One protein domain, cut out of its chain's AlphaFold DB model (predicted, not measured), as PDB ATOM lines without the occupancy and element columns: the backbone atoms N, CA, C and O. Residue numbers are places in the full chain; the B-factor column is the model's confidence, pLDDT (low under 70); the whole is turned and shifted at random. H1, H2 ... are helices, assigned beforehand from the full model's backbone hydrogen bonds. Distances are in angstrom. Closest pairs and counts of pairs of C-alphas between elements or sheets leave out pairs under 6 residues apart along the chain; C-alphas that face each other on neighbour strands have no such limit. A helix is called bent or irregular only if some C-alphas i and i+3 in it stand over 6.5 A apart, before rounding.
ATOM      1  N   ASN A  54      25.477 -19.195  34.511       89.19
ATOM      2  CA  ASN A  54      24.078 -18.858  34.241       89.19
ATOM      3  C   ASN A  54      23.112 -19.904  34.834       89.19
ATOM      4  O   ASN A  54      22.095 -19.559  35.429       89.19
ATOM      5  N   ILE A  55      23.451 -21.193  34.750       90.56
ATOM      6  CA  ILE A  55      22.587 -22.266  35.257       90.56
ATOM      7  C   ILE A  55      22.575 -22.307  36.784       90.56
ATOM      8  O   ILE A  55      21.516 -22.534  37.365       90.56
ATOM      9  N   SER A  56      23.707 -22.043  37.445       89.19
ATOM     10  CA  SER A  56      23.731 -21.943  38.909       89.19
ATOM     11  C   SER A  56      22.887 -20.771  39.412       89.19
ATOM     12  O   SER A  56      22.052 -20.966  40.292       89.19
ATOM     13  N   GLU A  57      23.026 -19.587  38.807       90.19
ATOM     14  CA  GLU A  57      22.214 -18.410  39.157       90.19
ATOM     15  C   GLU A  57      20.725 -18.674  38.910       90.19
ATOM     16  O   GLU A  57      19.867 -18.346  39.733       90.19
ATOM     17  N   ARG A  58      20.407 -19.340  37.795       89.00
ATOM     18  CA  ARG A  58      19.041 -19.740  37.472       89.00
ATOM     19  C   ARG A  58      18.475 -20.720  38.496       89.00
ATOM     20  O   ARG A  58      17.348 -20.526  38.948       89.00
ATOM     21  N   ALA A  59      19.234 -21.739  38.889       89.69
ATOM     22  CA  ALA A  59      18.821 -22.699  39.908       89.69
ATOM     23  C   ALA A  59      18.570 -22.015  41.261       89.69
ATOM     24  O   ALA A  59      17.574 -22.308  41.926       89.69
ATOM     25  N   GLU A  60      19.428 -21.070  41.656       90.12
ATOM     26  CA  GLU A  60      19.263 -20.290  42.889       90.12
ATOM     27  C   GLU A  60      18.008 -19.424  42.843       90.12
ATOM     28  O   GLU A  60      17.224 -19.411  43.796       90.12
ATOM     29  N   HIS A  61      17.778 -18.757  41.712       88.56
ATOM     30  CA  HIS A  61      16.578 -17.965  41.501       88.56
ATOM     31  C   HIS A  61      15.316 -18.825  41.631       88.56
ATOM     32  O   HIS A  61      14.369 -18.419  42.299       88.56
ATOM     33  N   LEU A  62      15.299 -20.024  41.045       86.94
ATOM     34  CA  LEU A  62      14.159 -20.942  41.132       86.94
ATOM     35  C   LEU A  62      13.910 -21.457  42.562       86.94
ATOM     36  O   LEU A  62      12.760 -21.631  42.963       86.94
ATOM     37  N   LEU A  63      14.959 -21.644  43.372       86.94
ATOM     38  CA  LEU A  63      14.809 -22.029  44.782       86.94
ATOM     39  C   LEU A  63      14.163 -20.938  45.650       86.94
ATOM     40  O   LEU A  63      13.480 -21.258  46.636       86.94
ATOM     41  N   GLN A  64      14.436 -19.672  45.328       85.56
ATOM     42  CA  GLN A  64      13.939 -18.506  46.062       85.56
ATOM     43  C   GLN A  64      12.558 -18.071  45.567       85.56
ATOM     44  O   GLN A  64      11.673 -17.783  46.373       85.56
ATOM     45  N   PHE A  65      12.371 -18.071  44.248       82.31
ATOM     46  CA  PHE A  65      11.186 -17.582  43.562       82.31
ATOM     47  C   PHE A  65      10.655 -18.678  42.634       82.31
ATOM     48  O   PHE A  65      11.094 -18.770  41.480       82.31
ATOM     49  N   PRO A  66       9.710 -19.514  43.104       74.06
ATOM     50  CA  PRO A  66       9.035 -20.441  42.211       74.06
ATOM     51  C   PRO A  66       8.378 -19.636  41.079       74.06
ATOM     52  O   PRO A  66       7.802 -18.572  41.341       74.06
ATOM     53  N   PRO A  67       8.489 -20.089  39.820       68.75
ATOM     54  CA  PRO A  67       7.990 -19.337  38.687       68.75
ATOM     55  C   PRO A  67       6.480 -19.140  38.849       68.75
ATOM     56  O   PRO A  67       5.776 -20.086  39.221       68.75
ATOM     57  N   PRO A  68       5.955 -17.930  38.590       69.81
ATOM     58  CA  PRO A  68       4.515 -17.740  38.539       69.81
ATOM     59  C   PRO A  68       3.918 -18.670  37.478       69.81
ATOM     60  O   PRO A  68       4.568 -18.986  36.484       69.81
ATOM     61  N   VAL A  69       2.657 -19.072  37.658       64.25
ATOM     62  CA  VAL A  69       1.929 -19.968  36.732       64.25
ATOM     63  C   VAL A  69       1.938 -19.445  35.281       64.25
ATOM     64  O   VAL A  69       1.792 -20.211  34.338       64.25
ATOM     65  N   THR A  70       2.146 -18.139  35.100       57.28
ATOM     66  CA  THR A  70       2.212 -17.429  33.816       57.28
ATOM     67  C   THR A  70       3.631 -17.194  33.279       57.28
ATOM     68  O   THR A  70       3.785 -16.524  32.258       57.28
ATOM     69  N   ALA A  71       4.677 -17.687  33.949       68.19
ATOM     70  CA  ALA A  71       6.050 -17.558  33.468       68.19
ATOM     71  C   ALA A  71       6.260 -18.317  32.152       68.19
ATOM     72  O   ALA A  71       5.578 -19.304  31.870       68.19
ATOM     73  N   GLN A  72       7.244 -17.877  31.364       67.06
ATOM     74  CA  GLN A  72       7.686 -18.652  30.208       67.06
ATOM     75  C   GLN A  72       8.086 -20.069  30.656       67.06
ATOM     76  O   GLN A  72       8.805 -20.206  31.652       67.06
ATOM     77  N   PRO A  73       7.620 -21.111  29.947       73.19
ATOM     78  CA  PRO A  73       7.943 -22.487  30.287       73.19
ATOM     79  C   PRO A  73       9.453 -22.716  30.180       73.19
ATOM     80  O   PRO A  73      10.101 -22.233  29.249       73.19
ATOM     81  N   ILE A  74      10.006 -23.461  31.139       80.94
ATOM     82  CA  ILE A  74      11.413 -23.875  31.136       80.94
ATOM     83  C   ILE A  74      11.634 -24.741  29.893       80.94
ATOM     84  O   ILE A  74      10.916 -25.719  29.673       80.94
ATOM     85  N   SER A  75      12.606 -24.371  29.060       86.75
ATOM     86  CA  SER A  75      12.912 -25.140  27.848       86.75
ATOM     87  C   SER A  75      13.485 -26.521  28.197       86.75
ATOM     88  O   SER A  75      14.100 -26.683  29.248       86.75
ATOM     89  N   ALA A  76      13.355 -27.515  27.311       86.00
ATOM     90  CA  ALA A  76      13.921 -28.852  27.548       86.00
ATOM     91  C   ALA A  76      15.439 -28.812  27.826       86.00
ATOM     92  O   ALA A  76      15.912 -29.449  28.763       86.00
ATOM     93  N   ASN A  77      16.183 -27.974  27.095       88.94
ATOM     94  CA  ASN A  77      17.621 -27.774  27.311       88.94
ATOM     95  C   ASN A  77      17.931 -27.170  28.691       88.94
ATOM     96  O   ASN A  77      18.955 -27.478  29.297       88.94
ATOM     97  N   GLU A  78      17.062 -26.290  29.188       90.06
ATOM     98  CA  GLU A  78      17.203 -25.700  30.521       90.06
ATOM     99  C   GLU A  78      16.851 -26.722  31.612       90.06
ATOM    100  O   GLU A  78      17.550 -26.778  32.621       90.06
ATOM    101  N   VAL A  79      15.846 -27.583  31.394       91.38
ATOM    102  CA  VAL A  79      15.558 -28.726  32.282       91.38
ATOM    103  C   VAL A  79      16.767 -29.658  32.363       91.38
ATOM    104  O   VAL A  79      17.157 -30.017  33.470       91.38
ATOM    105  N   ASP A  80      17.390 -29.999  31.231       92.81
ATOM    106  CA  ASP A  80      18.604 -30.826  31.202       92.81
ATOM    107  C   ASP A  80      19.740 -30.189  32.004       92.81
ATOM    108  O   ASP A  80      20.334 -30.831  32.868       92.81
ATOM    109  N   ALA A  81      20.004 -28.902  31.787       93.38
ATOM    110  CA  ALA A  81      21.069 -28.207  32.496       93.38
ATOM    111  C   ALA A  81      20.805 -28.104  34.011       93.38
ATOM    112  O   ALA A  81      21.723 -28.279  34.814       93.38
ATOM    113  N   LEU A  82      19.556 -27.855  34.419       94.62
ATOM    114  CA  LEU A  82      19.157 -27.818  35.829       94.62
ATOM    115  C   LEU A  82      19.193 -29.208  36.478       94.62
ATOM    116  O   LEU A  82      19.567 -29.329  37.646       94.62
ATOM    117  N   TYR A  83      18.840 -30.255  35.732       95.44
ATOM    118  CA  TYR A  83      18.956 -31.648  36.161       95.44
ATOM    119  C   TYR A  83      20.420 -32.027  36.408       95.44
ATOM    120  O   TYR A  83      20.770 -32.537  37.474       95.44
ATOM    121  N   ASP A  84      21.291 -31.707  35.453       95.06
ATOM    122  CA  ASP A  84      22.727 -31.956  35.548       95.06
ATOM    123  C   ASP A  84      23.333 -31.184  36.727       95.06
ATOM    124  O   ASP A  84      24.124 -31.729  37.500       95.06
ATOM    125  N   PHE A  85      22.907 -29.933  36.921       94.69
ATOM    126  CA  PHE A  85      23.292 -29.124  38.072       94.69
ATOM    127  C   PHE A  85      22.850 -29.753  39.401       94.69
ATOM    128  O   PHE A  85      23.651 -29.827  40.338       94.69
ATOM    129  N   TYR A  86      21.613 -30.251  39.486       95.00
ATOM    130  CA  TYR A  86      21.102 -30.950  40.666       95.00
ATOM    131  C   TYR A  86      21.938 -32.196  40.987       95.00
ATOM    132  O   TYR A  86      22.345 -32.398  42.136       95.00
ATOM    133  N   LEU A  87      22.248 -33.016  39.978       94.62
ATOM    134  CA  LEU A  87      23.066 -34.214  40.162       94.62
ATOM    135  C   LEU A  87      24.507 -33.893  40.553       94.62
ATOM    136  O   LEU A  87      25.101 -34.649  41.314       94.62
ATOM    137  N   GLN A  88      25.082 -32.794  40.083       93.12
ATOM    138  CA  GLN A  88      26.449 -32.421  40.447       93.12
ATOM    139  C   GLN A  88      26.543 -31.798  41.854       93.12
ATOM    140  O   GLN A  88      27.590 -31.894  42.494       93.12
ATOM    141  N   ASN A  89      25.455 -31.224  42.391       92.12
ATOM    142  CA  ASN A  89      25.478 -30.459  43.645       92.12
ATOM    143  C   ASN A  89      24.582 -31.056  44.743       92.12
ATOM    144  O   ASN A  89      23.514 -30.536  45.067       92.12
ATOM    145  N   GLN A  90      25.067 -32.103  45.422       86.56
ATOM    146  CA  GLN A  90      24.317 -32.842  46.458       86.56
ATOM    147  C   GLN A  90      23.672 -31.963  47.552       86.56
ATOM    148  O   GLN A  90      22.615 -32.307  48.089       86.56
ATOM    149  N   LYS A  91      24.336 -30.868  47.937       90.56
ATOM    150  CA  LYS A  91      23.911 -30.000  49.046       90.56
ATOM    151  C   LYS A  91      23.049 -28.817  48.606       90.56
ATOM    152  O   LYS A  91      22.568 -28.098  49.475       90.56
ATOM    153  N   PHE A  92      22.860 -28.618  47.304       90.50
ATOM    154  CA  PHE A  92      22.197 -27.429  46.779       90.50
ATOM    155  C   PHE A  92      20.701 -27.399  47.098       90.50
ATOM    156  O   PHE A  92      20.188 -26.395  47.583       90.50
ATOM    157  N   ASP A  93      20.008 -28.521  46.896       92.25
ATOM    158  CA  ASP A  93      18.559 -28.605  47.081       92.25
ATOM    159  C   ASP A  93      18.174 -29.648  48.147       92.25
ATOM    160  O   ASP A  93      17.655 -30.726  47.840       92.25
ATOM    161  N   PRO A  94      18.430 -29.370  49.441       91.06
ATOM    162  CA  PRO A  94      18.165 -30.329  50.508       91.06
ATOM    163  C   PRO A  94      16.669 -30.611  50.694       91.06
ATOM    164  O   PRO A  94      16.312 -31.698  51.152       91.06
ATOM    165  N   LYS A  95      15.816 -29.639  50.345       92.56
ATOM    166  CA  LYS A  95      14.354 -29.704  50.475       92.56
ATOM    167  C   LYS A  95      13.653 -30.193  49.201       92.56
ATOM    168  O   LYS A  95      12.437 -30.338  49.236       92.56
ATOM    169  N   GLY A  96      14.388 -30.418  48.111       92.56
ATOM    170  CA  GLY A  96      13.836 -30.906  46.848       92.56
ATOM    171  C   GLY A  96      12.940 -29.919  46.109       92.56
ATOM    172  O   GLY A  96      12.058 -30.345  45.369       92.56
ATOM    173  N   ARG A  97      13.104 -28.611  46.332       92.62
ATOM    174  CA  ARG A  97      12.283 -27.582  45.677       92.62
ATOM    175  C   ARG A  97      12.566 -27.509  44.182       92.62
ATOM    176  O   ARG A  97      11.622 -27.472  43.399       92.62
ATOM    177  N   LEU A  98      13.843 -27.526  43.801       93.56
ATOM    178  CA  LEU A  98      14.242 -27.547  42.396       93.56
ATOM    179  C   LEU A  98      13.771 -28.853  41.755       93.56
ATOM    180  O   LEU A  98      13.150 -28.822  40.697       93.56
ATOM    181  N   ALA A  99      13.985 -29.985  42.431       94.56
ATOM    182  CA  ALA A  99      13.526 -31.286  41.950       94.56
ATOM    183  C   ALA A  99      12.009 -31.321  41.694       94.56
ATOM    184  O   ALA A  99      11.575 -31.690  40.602       94.56
ATOM    185  N   ALA A 100      11.206 -30.884  42.667       93.00
ATOM    186  CA  ALA A 100       9.753 -30.814  42.537       93.00
ATOM    187  C   ALA A 100       9.321 -29.893  41.385       93.00
ATOM    188  O   ALA A 100       8.384 -30.209  40.654       93.00
ATOM    189  N   GLN A 101      10.017 -28.772  41.186       90.75
ATOM    190  CA  GLN A 101       9.712 -27.834  40.113       90.75
ATOM    191  C   GLN A 101      10.039 -28.393  38.722       90.75
ATOM    192  O   GLN A 101       9.283 -28.152  37.778       90.75
ATOM    193  N   LEU A 102      11.125 -29.158  38.582       93.06
ATOM    194  CA  LEU A 102      11.453 -29.840  37.328       93.06
ATOM    195  C   LEU A 102      10.342 -30.831  36.953       93.06
ATOM    196  O   LEU A 102       9.832 -30.772  35.835       93.06
ATOM    197  N   PHE A 103       9.857 -31.627  37.917       93.44
ATOM    198  CA  PHE A 103       8.695 -32.495  37.698       93.44
ATOM    199  C   PHE A 103       7.412 -31.721  37.387       93.44
ATOM    200  O   PHE A 103       6.656 -32.134  36.516       93.44
ATOM    201  N   ALA A 104       7.156 -30.599  38.061       89.94
ATOM    202  CA  ALA A 104       5.961 -29.795  37.805       89.94
ATOM    203  C   ALA A 104       5.968 -29.148  36.409       89.94
ATOM    204  O   ALA A 104       4.906 -28.910  35.840       89.94
ATOM    205  N   THR A 105       7.153 -28.852  35.870       88.88
ATOM    206  CA  THR A 105       7.297 -28.158  34.584       88.88
ATOM    207  C   THR A 105       7.341 -29.127  33.407       88.88
ATOM    208  O   THR A 105       6.713 -28.876  32.382       88.88
ATOM    209  N   ASN A 106       8.089 -30.225  33.537       91.75
ATOM    210  CA  ASN A 106       8.221 -31.241  32.498       91.75
ATOM    211  C   ASN A 106       8.487 -32.616  33.133       91.75
ATOM    212  O   ASN A 106       9.628 -33.089  33.193       91.75
ATOM    213  N   SER A 107       7.429 -33.238  33.664       93.25
ATOM    214  CA  SER A 107       7.533 -34.516  34.376       93.25
ATOM    215  C   SER A 107       8.058 -35.637  33.490       93.25
ATOM    216  O   SER A 107       8.953 -36.354  33.922       93.25
ATOM    217  N   GLU A 108       7.560 -35.758  32.258       93.00
ATOM    218  CA  GLU A 108       7.958 -36.803  31.308       93.00
ATOM    219  C   GLU A 108       9.465 -36.773  31.027       93.00
ATOM    220  O   GLU A 108      10.159 -37.764  31.262       93.00
ATOM    221  N   HIS A 109       9.998 -35.608  30.643       93.88
ATOM    222  CA  HIS A 109      11.432 -35.447  30.387       93.88
ATOM    223  C   HIS A 109      12.266 -35.680  31.653       93.88
ATOM    224  O   HIS A 109      13.294 -36.355  31.627       93.88
ATOM    225  N   THR A 110      11.801 -35.187  32.806       95.50
ATOM    226  CA  THR A 110      12.502 -35.388  34.086       95.50
ATOM    227  C   THR A 110      12.530 -36.869  34.494       95.50
ATOM    228  O   THR A 110      13.546 -37.351  35.005       95.50
ATOM    229  N   PHE A 111      11.451 -37.619  34.242       96.38
ATOM    230  CA  PHE A 111      11.405 -39.068  34.447       96.38
ATOM    231  C   PHE A 111      12.358 -39.806  33.510       96.38
ATOM    232  O   PHE A 111      13.067 -40.706  33.965       96.38
ATOM    233  N   GLU A 112      12.428 -39.413  32.236       94.94
ATOM    234  CA  GLU A 112      13.375 -39.986  31.278       94.94
ATOM    235  C   GLU A 112      14.825 -39.792  31.745       94.94
ATOM    236  O   GLU A 112      15.594 -40.757  31.796       94.94
ATOM    237  N   ARG A 113      15.182 -38.577  32.181       95.44
ATOM    238  CA  ARG A 113      16.508 -38.276  32.746       95.44
ATOM    239  C   ARG A 113      16.803 -39.118  33.984       95.44
ATOM    240  O   ARG A 113      17.838 -39.777  34.036       95.44
ATOM    241  N   CYS A 114      15.862 -39.201  34.929       96.50
ATOM    242  CA  CYS A 114      16.002 -40.080  36.094       96.50
ATOM    243  C   CYS A 114      16.215 -41.540  35.684       96.50
ATOM    244  O   CYS A 114      17.111 -42.196  36.208       96.50
ATOM    245  N   CYS A 115      15.433 -42.049  34.731       95.56
ATOM    246  CA  CYS A 115      15.579 -43.406  34.217       95.56
ATOM    247  C   CYS A 115      16.988 -43.633  33.658       95.56
ATOM    248  O   CYS A 115      17.656 -44.598  34.042       95.56
ATOM    249  N   ARG A 116      17.471 -42.719  32.810       94.75
ATOM    250  CA  ARG A 116      18.814 -42.767  32.228       94.75
ATOM    251  C   ARG A 116      19.887 -42.803  33.313       94.75
ATOM    252  O   ARG A 116      20.673 -43.751  33.335       94.75
ATOM    253  N   THR A 117      19.861 -41.884  34.273       95.81
ATOM    254  CA  THR A 117      20.841 -41.858  35.366       95.81
ATOM    255  C   THR A 117      20.764 -43.107  36.250       95.81
ATOM    256  O   THR A 117      21.793 -43.656  36.636       95.81
ATOM    257  N   LEU A 118      19.575 -43.662  36.507       94.94
ATOM    258  CA  LEU A 118      19.436 -44.946  37.210       94.94
ATOM    259  C   LEU A 118      20.058 -46.111  36.421       94.94
ATOM    260  O   LEU A 118      20.576 -47.076  36.999       94.94
ATOM    261  N   VAL A 119      20.026 -46.041  35.086       90.94
ATOM    262  CA  VAL A 119      20.616 -47.057  34.213       90.94
ATOM    263  C   VAL A 119      22.143 -46.943  34.204       90.94
ATOM    264  O   VAL A 119      22.807 -47.944  34.508       90.94
ATOM    265  N   ILE A 120      22.670 -45.779  33.826       89.94
ATOM    266  CA  ILE A 120      24.074 -45.587  33.431       89.94
ATOM    267  C   ILE A 120      24.887 -44.704  34.381       89.94
ATOM    268  O   ILE A 120      26.106 -44.689  34.269       89.94
ATOM    269  N   GLY A 121      24.257 -43.988  35.309       91.81
ATOM    270  CA  GLY A 121      24.980 -43.137  36.252       91.81
ATOM    271  C   GLY A 121      25.759 -43.950  37.281       91.81
ATOM    272  O   GLY A 121      25.452 -45.126  37.458       91.81
ATOM    273  N   ASP A 122      26.750 -43.353  37.941       91.75
ATOM    274  CA  ASP A 122      27.524 -43.962  39.040       91.75
ATOM    275  C   ASP A 122      26.692 -44.130  40.336       91.75
ATOM    276  O   ASP A 122      25.511 -43.782  40.378       91.75
ATOM    277  N   TYR A 123      27.272 -44.695  41.402       93.00
ATOM    278  CA  TYR A 123      26.548 -44.935  42.663       93.00
ATOM    279  C   TYR A 123      25.904 -43.664  43.238       93.00
ATOM    280  O   TYR A 123      24.718 -43.661  43.577       93.00
ATOM    281  N   ASP A 124      26.655 -42.564  43.303       93.75
ATOM    282  CA  ASP A 124      26.174 -41.314  43.879       93.75
ATOM    283  C   ASP A 124      25.133 -40.640  42.980       93.75
ATOM    284  O   ASP A 124      24.140 -40.097  43.471       93.75
ATOM    285  N   GLN A 125      25.317 -40.698  41.662       94.94
ATOM    286  CA  GLN A 125      24.347 -40.217  40.681       94.94
ATOM    287  C   GLN A 125      23.030 -40.990  40.787       94.94
ATOM    288  O   GLN A 125      21.970 -40.372  40.877       94.94
ATOM    289  N   ARG A 126      23.080 -42.327  40.874       96.12
ATOM    290  CA  ARG A 126      21.894 -43.178  41.080       96.12
ATOM    291  C   ARG A 126      21.187 -42.854  42.388       96.12
ATOM    292  O   ARG A 126      19.966 -42.701  42.406       96.12
ATOM    293  N   ARG A 127      21.947 -42.688  43.472       96.38
ATOM    294  CA  ARG A 127      21.417 -42.280  44.778       96.38
ATOM    295  C   ARG A 127      20.700 -40.934  44.701       96.38
ATOM    296  O   ARG A 127      19.618 -40.775  45.267       96.38
ATOM    297  N   ARG A 128      21.287 -39.959  44.004       95.62
ATOM    298  CA  ARG A 128      20.692 -38.629  43.815       95.62
ATOM    299  C   ARG A 128      19.466 -38.668  42.908       95.62
ATOM    300  O   ARG A 128      18.489 -38.008  43.236       95.62
ATOM    301  N   ALA A 129      19.466 -39.475  41.849       96.69
ATOM    302  CA  ALA A 129      18.290 -39.685  41.005       96.69
ATOM    303  C   ALA A 129      17.133 -40.332  41.790       96.69
ATOM    304  O   ALA A 129      16.001 -39.863  41.706       96.69
ATOM    305  N   LEU A 130      17.412 -41.342  42.627       96.69
ATOM    306  CA  LEU A 130      16.420 -41.916  43.550       96.69
ATOM    307  C   LEU A 130      15.862 -40.869  44.519       96.69
ATOM    308  O   LEU A 130      14.651 -40.780  44.706       96.69
ATOM    309  N   ARG A 131      16.733 -40.042  45.106       95.94
ATOM    310  CA  ARG A 131      16.302 -38.928  45.960       95.94
ATOM    311  C   ARG A 131      15.467 -37.911  45.185       95.94
ATOM    312  O   ARG A 131      14.517 -37.370  45.726       95.94
ATOM    313  N   MET A 132      15.792 -37.645  43.925       96.44
ATOM    314  CA  MET A 132      15.011 -36.731  43.102       96.44
ATOM    315  C   MET A 132      13.581 -37.251  42.916       96.44
ATOM    316  O   MET A 132      12.631 -36.492  43.102       96.44
ATOM    317  N   LEU A 133      13.421 -38.553  42.646       96.38
ATOM    318  CA  LEU A 133      12.114 -39.203  42.506       96.38
ATOM    319  C   LEU A 133      11.236 -39.078  43.760       96.38
ATOM    320  O   LEU A 133      10.016 -39.045  43.624       96.38
ATOM    321  N   SER A 134      11.812 -38.936  44.963       95.50
ATOM    322  CA  SER A 134      11.018 -38.713  46.182       95.50
ATOM    323  C   SER A 134      10.304 -37.358  46.214       95.50
ATOM    324  O   SER A 134       9.432 -37.147  47.050       95.50
ATOM    325  N   PHE A 135      10.683 -36.427  45.334       95.56
ATOM    326  CA  PHE A 135      10.042 -35.118  45.191       95.56
ATOM    327  C   PHE A 135       9.042 -35.061  44.029       95.56
ATOM    328  O   PHE A 135       8.402 -34.027  43.827       95.56
ATOM    329  N   ALA A 136       8.890 -36.148  43.266       95.25
ATOM    330  CA  ALA A 136       7.861 -36.242  42.241       95.25
ATOM    331  C   ALA A 136       6.467 -36.314  42.886       95.25
ATOM    332  O   ALA A 136       6.272 -36.915  43.945       95.25
ATOM    333  N   ASN A 137       5.467 -35.721  42.236       93.12
ATOM    334  CA  ASN A 137       4.101 -35.747  42.743       93.12
ATOM    335  C   ASN A 137       3.466 -37.134  42.528       93.12
ATOM    336  O   ASN A 137       2.956 -37.441  41.447       93.12
ATOM    337  N   ILE A 138       3.465 -37.955  43.584       92.19
ATOM    338  CA  ILE A 138       2.912 -39.321  43.583       92.19
ATOM    339  C   ILE A 138       1.440 -39.349  43.159       92.19
ATOM    340  O   ILE A 138       1.016 -40.299  42.510       92.19
ATOM    341  N   ASN A 139       0.669 -38.300  43.453       91.44
ATOM    342  CA  ASN A 139      -0.747 -38.249  43.090       91.44
ATOM    343  C   ASN A 139      -0.966 -38.007  41.591       91.44
ATOM    344  O   ASN A 139      -2.004 -38.389  41.060       91.44
ATOM    345  N   GLN A 140      -0.007 -37.376  40.906       92.00
ATOM    346  CA  GLN A 140      -0.099 -37.096  39.470       92.00
ATOM    347  C   GLN A 140       0.450 -38.245  38.620       92.00
ATOM    348  O   GLN A 140      -0.097 -38.536  37.560       92.00
ATOM    349  N   HIS A 141       1.513 -38.914  39.081       93.31
ATOM    350  CA  HIS A 141       2.229 -39.922  38.289       93.31
ATOM    351  C   HIS A 141       2.539 -41.224  39.063       93.31
ATOM    352  O   HIS A 141       3.681 -41.691  39.037       93.31
ATOM    353  N   PRO A 142       1.562 -41.860  39.742       93.56
ATOM    354  CA  PRO A 142       1.832 -42.987  40.642       93.56
ATOM    355  C   PRO A 142       2.436 -44.201  39.924       93.56
ATOM    356  O   PRO A 142       3.369 -44.827  40.428       93.56
ATOM    357  N   THR A 143       1.928 -44.524  38.730       93.19
ATOM    358  CA  THR A 143       2.371 -45.682  37.939       93.19
ATOM    359  C   THR A 143       3.808 -45.524  37.457       93.19
ATOM    360  O   THR A 143       4.594 -46.465  37.548       93.19
ATOM    361  N   GLU A 144       4.165 -44.333  36.977       94.25
ATOM    362  CA  GLU A 144       5.492 -44.065  36.422       94.25
ATOM    363  C   GLU A 144       6.562 -44.044  37.518       94.25
ATOM    364  O   GLU A 144       7.604 -44.686  37.384       94.25
ATOM    365  N   ILE A 145       6.265 -43.408  38.657       95.44
ATOM    366  CA  ILE A 145       7.164 -43.407  39.818       95.44
ATOM    367  C   ILE A 145       7.371 -44.842  40.316       95.44
ATOM    368  O   ILE A 145       8.513 -45.264  40.500       95.44
ATOM    369  N   ARG A 146       6.295 -45.630  40.471       95.56
ATOM    370  CA  ARG A 146       6.394 -47.042  40.876       95.56
ATOM    371  C   ARG A 146       7.256 -47.845  39.899       95.56
ATOM    372  O   ARG A 146       8.184 -48.522  40.331       95.56
ATOM    373  N   ARG A 147       7.009 -47.714  38.590       95.50
ATOM    374  CA  ARG A 147       7.775 -48.390  37.527       95.50
ATOM    375  C   ARG A 147       9.273 -48.102  37.634       95.50
ATOM    376  O   ARG A 147      10.080 -49.033  37.549       95.50
ATOM    377  N   LEU A 148       9.649 -46.834  37.814       96.12
ATOM    378  CA  LEU A 148      11.049 -46.423  37.924       96.12
ATOM    379  C   LEU A 148      11.698 -46.902  39.223       96.12
ATOM    380  O   LEU A 148      12.839 -47.366  39.183       96.12
ATOM    381  N   LEU A 149      10.985 -46.862  40.350       96.94
ATOM    382  CA  LEU A 149      11.491 -47.375  41.623       96.94
ATOM    383  C   LEU A 149      11.673 -48.898  41.602       96.94
ATOM    384  O   LEU A 149      12.730 -49.381  41.999       96.94
ATOM    385  N   ASP A 150      10.717 -49.659  41.061       96.94
ATOM    386  CA  ASP A 150      10.839 -51.117  40.895       96.94
ATOM    387  C   ASP A 150      12.011 -51.491  39.983       96.94
ATOM    388  O   ASP A 150      12.683 -52.512  40.166       96.94
ATOM    389  N   TYR A 151      12.245 -50.688  38.944       95.12
ATOM    390  CA  TYR A 151      13.399 -50.856  38.073       95.12
ATOM    391  C   TYR A 151      14.709 -50.552  38.813       95.12
ATOM    392  O   TYR A 151      15.633 -51.369  38.765       95.12
ATOM    393  N   ALA A 152      14.779 -49.423  39.526       95.88
ATOM    394  CA  ALA A 152      15.946 -49.018  40.304       95.88
ATOM    395  C   ALA A 152      16.304 -50.061  41.369       95.88
ATOM    396  O   ALA A 152      17.449 -50.503  41.421       95.88
ATOM    397  N   ARG A 153      15.309 -50.528  42.131       97.69
ATOM    398  CA  ARG A 153      15.425 -51.590  43.138       97.69
ATOM    399  C   ARG A 153      16.040 -52.858  42.547       97.69
ATOM    400  O   ARG A 153      17.109 -53.281  42.974       97.69
ATOM    401  N   ARG A 154      15.433 -53.415  41.488       96.88
ATOM    402  CA  ARG A 154      15.925 -54.638  40.813       96.88
ATOM    403  C   ARG A 154      17.329 -54.491  40.234       96.88
ATOM    404  O   ARG A 154      18.004 -55.491  39.978       96.88
ATOM    405  N   LYS A 155      17.743 -53.268  39.901       93.94
ATOM    406  CA  LYS A 155      19.083 -52.998  39.381       93.94
ATOM    407  C   LYS A 155      20.106 -52.846  40.505       93.94
ATOM    408  O   LYS A 155      21.196 -53.392  40.368       93.94
ATOM    409  N   ALA A 156      19.741 -52.170  41.590       94.44
ATOM    410  CA  ALA A 156      20.540 -52.068  42.805       94.44
ATOM    411  C   ALA A 156      20.790 -53.454  43.426       94.44
ATOM    412  O   ALA A 156      21.937 -53.782  43.709       94.44
ATOM    413  N   GLU A 157      19.771 -54.322  43.497       95.62
ATOM    414  CA  GLU A 157      19.913 -55.722  43.945       95.62
ATOM    415  C   GLU A 157      20.961 -56.479  43.115       95.62
ATOM    416  O   GLU A 157      21.863 -57.113  43.652       95.62
ATOM    417  N   ARG A 158      20.899 -56.359  41.781       93.69
ATOM    418  CA  ARG A 158      21.869 -57.000  40.876       93.69
ATOM    419  C   ARG A 158      23.298 -56.480  41.040       93.69
ATOM    420  O   ARG A 158      24.229 -57.177  40.649       93.69
ATOM    421  N   ARG A 159      23.466 -55.268  41.571       90.94
ATOM    422  CA  ARG A 159      24.761 -54.633  41.849       90.94
ATOM    423  C   ARG A 159      25.203 -54.789  43.308       90.94
ATOM    424  O   ARG A 159      26.288 -54.331  43.637       90.94
ATOM    425  N   SER A 160      24.410 -55.451  44.156       94.00
ATOM    426  CA  SER A 160      24.639 -55.538  45.611       94.00
ATOM    427  C   SER A 160      24.722 -54.158  46.290       94.00
ATOM    428  O   SER A 160      25.570 -53.913  47.143       94.00
ATOM    429  N   GLU A 161      23.860 -53.224  45.877       95.69
ATOM    430  CA  GLU A 161      23.767 -51.858  46.418       95.69
ATOM    431  C   GLU A 161      22.650 -51.762  47.469       95.69
ATOM    432  O   GLU A 161      21.623 -51.117  47.242       95.69
ATOM    433  N   ASP A 162      22.839 -52.422  48.613       97.31
ATOM    434  CA  ASP A 162      21.803 -52.625  49.645       97.31
ATOM    435  C   ASP A 162      21.174 -51.317  50.162       97.31
ATOM    436  O   ASP A 162      19.964 -51.246  50.409       97.31
ATOM    437  N   ASP A 163      21.967 -50.247  50.255       97.19
ATOM    438  CA  ASP A 163      21.492 -48.909  50.625       97.19
ATOM    439  C   ASP A 163      20.460 -48.373  49.619       97.19
ATOM    440  O   ASP A 163      19.436 -47.807  50.008       97.19
ATOM    441  N   LEU A 164      20.701 -48.551  48.314       97.38
ATOM    442  CA  LEU A 164      19.785 -48.076  47.271       97.38
ATOM    443  C   LEU A 164      18.537 -48.948  47.174       97.38
ATOM    444  O   LEU A 164      17.460 -48.418  46.901       97.38
ATOM    445  N   VAL A 165      18.664 -50.254  47.432       98.06
ATOM    446  CA  VAL A 165      17.512 -51.156  47.574       98.06
ATOM    447  C   VAL A 165      16.617 -50.667  48.710       98.06
ATOM    448  O   VAL A 165      15.432 -50.425  48.490       98.06
ATOM    449  N   SER A 166      17.203 -50.407  49.880       97.75
ATOM    450  CA  SER A 166      16.481 -49.920  51.060       97.75
ATOM    451  C   SER A 166      15.769 -48.589  50.796       97.75
ATOM    452  O   SER A 166      14.610 -48.419  51.173       97.75
ATOM    453  N   VAL A 167      16.430 -47.647  50.113       96.75
ATOM    454  CA  VAL A 167      15.818 -46.364  49.728       96.75
ATOM    455  C   VAL A 167      14.661 -46.570  48.749       96.75
ATOM    456  O   VAL A 167      13.600 -45.971  48.924       96.75
ATOM    457  N   ALA A 168      14.829 -47.416  47.730       97.44
ATOM    458  CA  ALA A 168      13.771 -47.687  46.762       97.44
ATOM    459  C   ALA A 168      12.554 -48.357  47.422       97.44
ATOM    460  O   ALA A 168      11.425 -47.949  47.154       97.44
ATOM    461  N   ASP A 169      12.773 -49.309  48.332       97.56
ATOM    462  CA  ASP A 169      11.713 -49.976  49.096       97.56
ATOM    463  C   ASP A 169      10.938 -48.994  49.984       97.56
ATOM    464  O   ASP A 169       9.704 -49.008  50.003       97.56
ATOM    465  N   GLN A 170      11.642 -48.088  50.670       96.56
ATOM    466  CA  GLN A 170      11.011 -47.034  51.472       96.56
ATOM    467  C   GLN A 170      10.114 -46.124  50.628       96.56
ATOM    468  O   GLN A 170       9.026 -45.759  51.071       96.56
ATOM    469  N   LEU A 171      10.550 -45.761  49.418       95.44
ATOM    470  CA  LEU A 171       9.757 -44.935  48.508       95.44
ATOM    471  C   LEU A 171       8.572 -45.711  47.921       95.44
ATOM    472  O   LEU A 171       7.467 -45.178  47.861       95.44
ATOM    473  N   LEU A 172       8.756 -46.982  47.552       95.88
ATOM    474  CA  LEU A 172       7.676 -47.846  47.060       95.88
ATOM    475  C   LEU A 172       6.566 -48.038  48.099       95.88
ATOM    476  O   LEU A 172       5.390 -48.052  47.732       95.88
ATOM    477  N   ALA A 173       6.925 -48.142  49.381       94.44
ATOM    478  CA  ALA A 173       5.972 -48.261  50.484       94.44
ATOM    479  C   ALA A 173       5.097 -47.007  50.672       94.44
ATOM    480  O   ALA A 173       3.994 -47.106  51.206       94.44
ATOM    481  N   GLN A 174       5.564 -45.836  50.226       92.00
ATOM    482  CA  GLN A 174       4.813 -44.575  50.296       92.00
ATOM    483  C   GLN A 174       3.812 -44.417  49.147       92.00
ATOM    484  O   GLN A 174       2.898 -43.597  49.235       92.00
ATOM    485  N   ILE A 175       3.969 -45.180  48.062       90.81
ATOM    486  CA  ILE A 175       3.083 -45.091  46.903       90.81
ATOM    487  C   ILE A 175       1.833 -45.921  47.190       90.81
ATOM    488  O   ILE A 175       1.958 -47.132  47.417       90.81
TER     489      ILE A 175
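AT A GLANCE: This is residues 54 to 175 of the 181 residues of an uncharacterized protein of Blastopirellula marina (UniProt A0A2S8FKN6). Helices stack along one long direction: a four-helix up-and-down bundle of H3b, H4, H5 and H6 makes one end, and the hairpin of H2 and H3a, with H1 across it as a cap, makes the other. The bent helix H3 joins the two parts, with its arm H3a in the hairpin and its arm H3b in the bundle. The printed part has 122 residues, with six named helices, H1 to H6 along the chain, and no named strand; the class is all helix. It is compact, with a radius of gyration of the C-alphas of 14.1 A, and only just elongated, spanning 42 by 28 by 22 A.

IN THESE COORDINATES: Find C-alpha 54 at (24.078, -18.858, 34.241); from there H1, residues 54 to 64, runs 15.6 A. Next comes H2, residues 76 to 88, 18.3 A long. By its hydrogen bonds H3, residues 97 to 120, was assigned as one helix, but it is bent: C-alphas 105 and 108 are 9.3 A apart. Read it as H3a, residues 97 to 105, 12.2 A, and H3b, residues 108 to 120, 18.5 A, the latter beginning at (7.958, -36.803, 31.308). H4 is residues 123 to 133, 15.5 A, and H5 is residues 142 to 159, 25.7 A. H6, residues 162 to 174, runs 18.8 A and ends with C-alpha 174 at (4.813, -44.575, 50.296).

HOW THE PARTS SIT: Start in the bundle, an up-and-down one in which each of H3b, H4, H5 and H6 runs against the one before it. The hairpin H3b and H4 touch at a shallow tilt of 23 degrees, closest at the C-alphas of Leu 118 and Arg 126, 4.9 A. H5 and H6, also a hairpin, touch at 18 degrees, a shallow tilt, closest at the C-alphas of Arg 153 and Val 165, 4.9 A. H3b touches H5, running the same way at a shallow tilt of 8 degrees, with the C-alphas of Leu 118 and Ala 152 closest at 6.2 A. H4 touches H6, with residues 164 to 168 of H6 alone, closest at the C-alphas of Arg 127 and Leu 164, 6.5 A. Moving outward, H2 touches H3b at a steep tilt of 42 degrees, closest at the C-alphas of Val 79 and Thr 110, 7.5 A. H2 and H3a form a hairpin at a shallow tilt of 24 degrees, with the C-alphas of Val 79 and Leu 102 closest at 6.6 A. H1 is about perpendicular to H2, at 82 degrees, and touches it, closest at the C-alphas of Ile 55 and Leu 82, 6.6 A. H1 and H4 are apart. In H1, H2, H3a, H3b and H4 every O i to N i+4 pair is within hydrogen-bond range; in H5 it is 13 of 14 and in H6 8 of 9.

THE WHOLE: The two C-alphas farthest apart, those of Thr 70 and Ser 160, are 45.8 A from each other. The printed part has no cut, and the link from H1 to H2, 11 residues, is long. Look there for the low confidence: residues 67 to 72 are under 70, while the mean pLDDT of the printed part is 91.6.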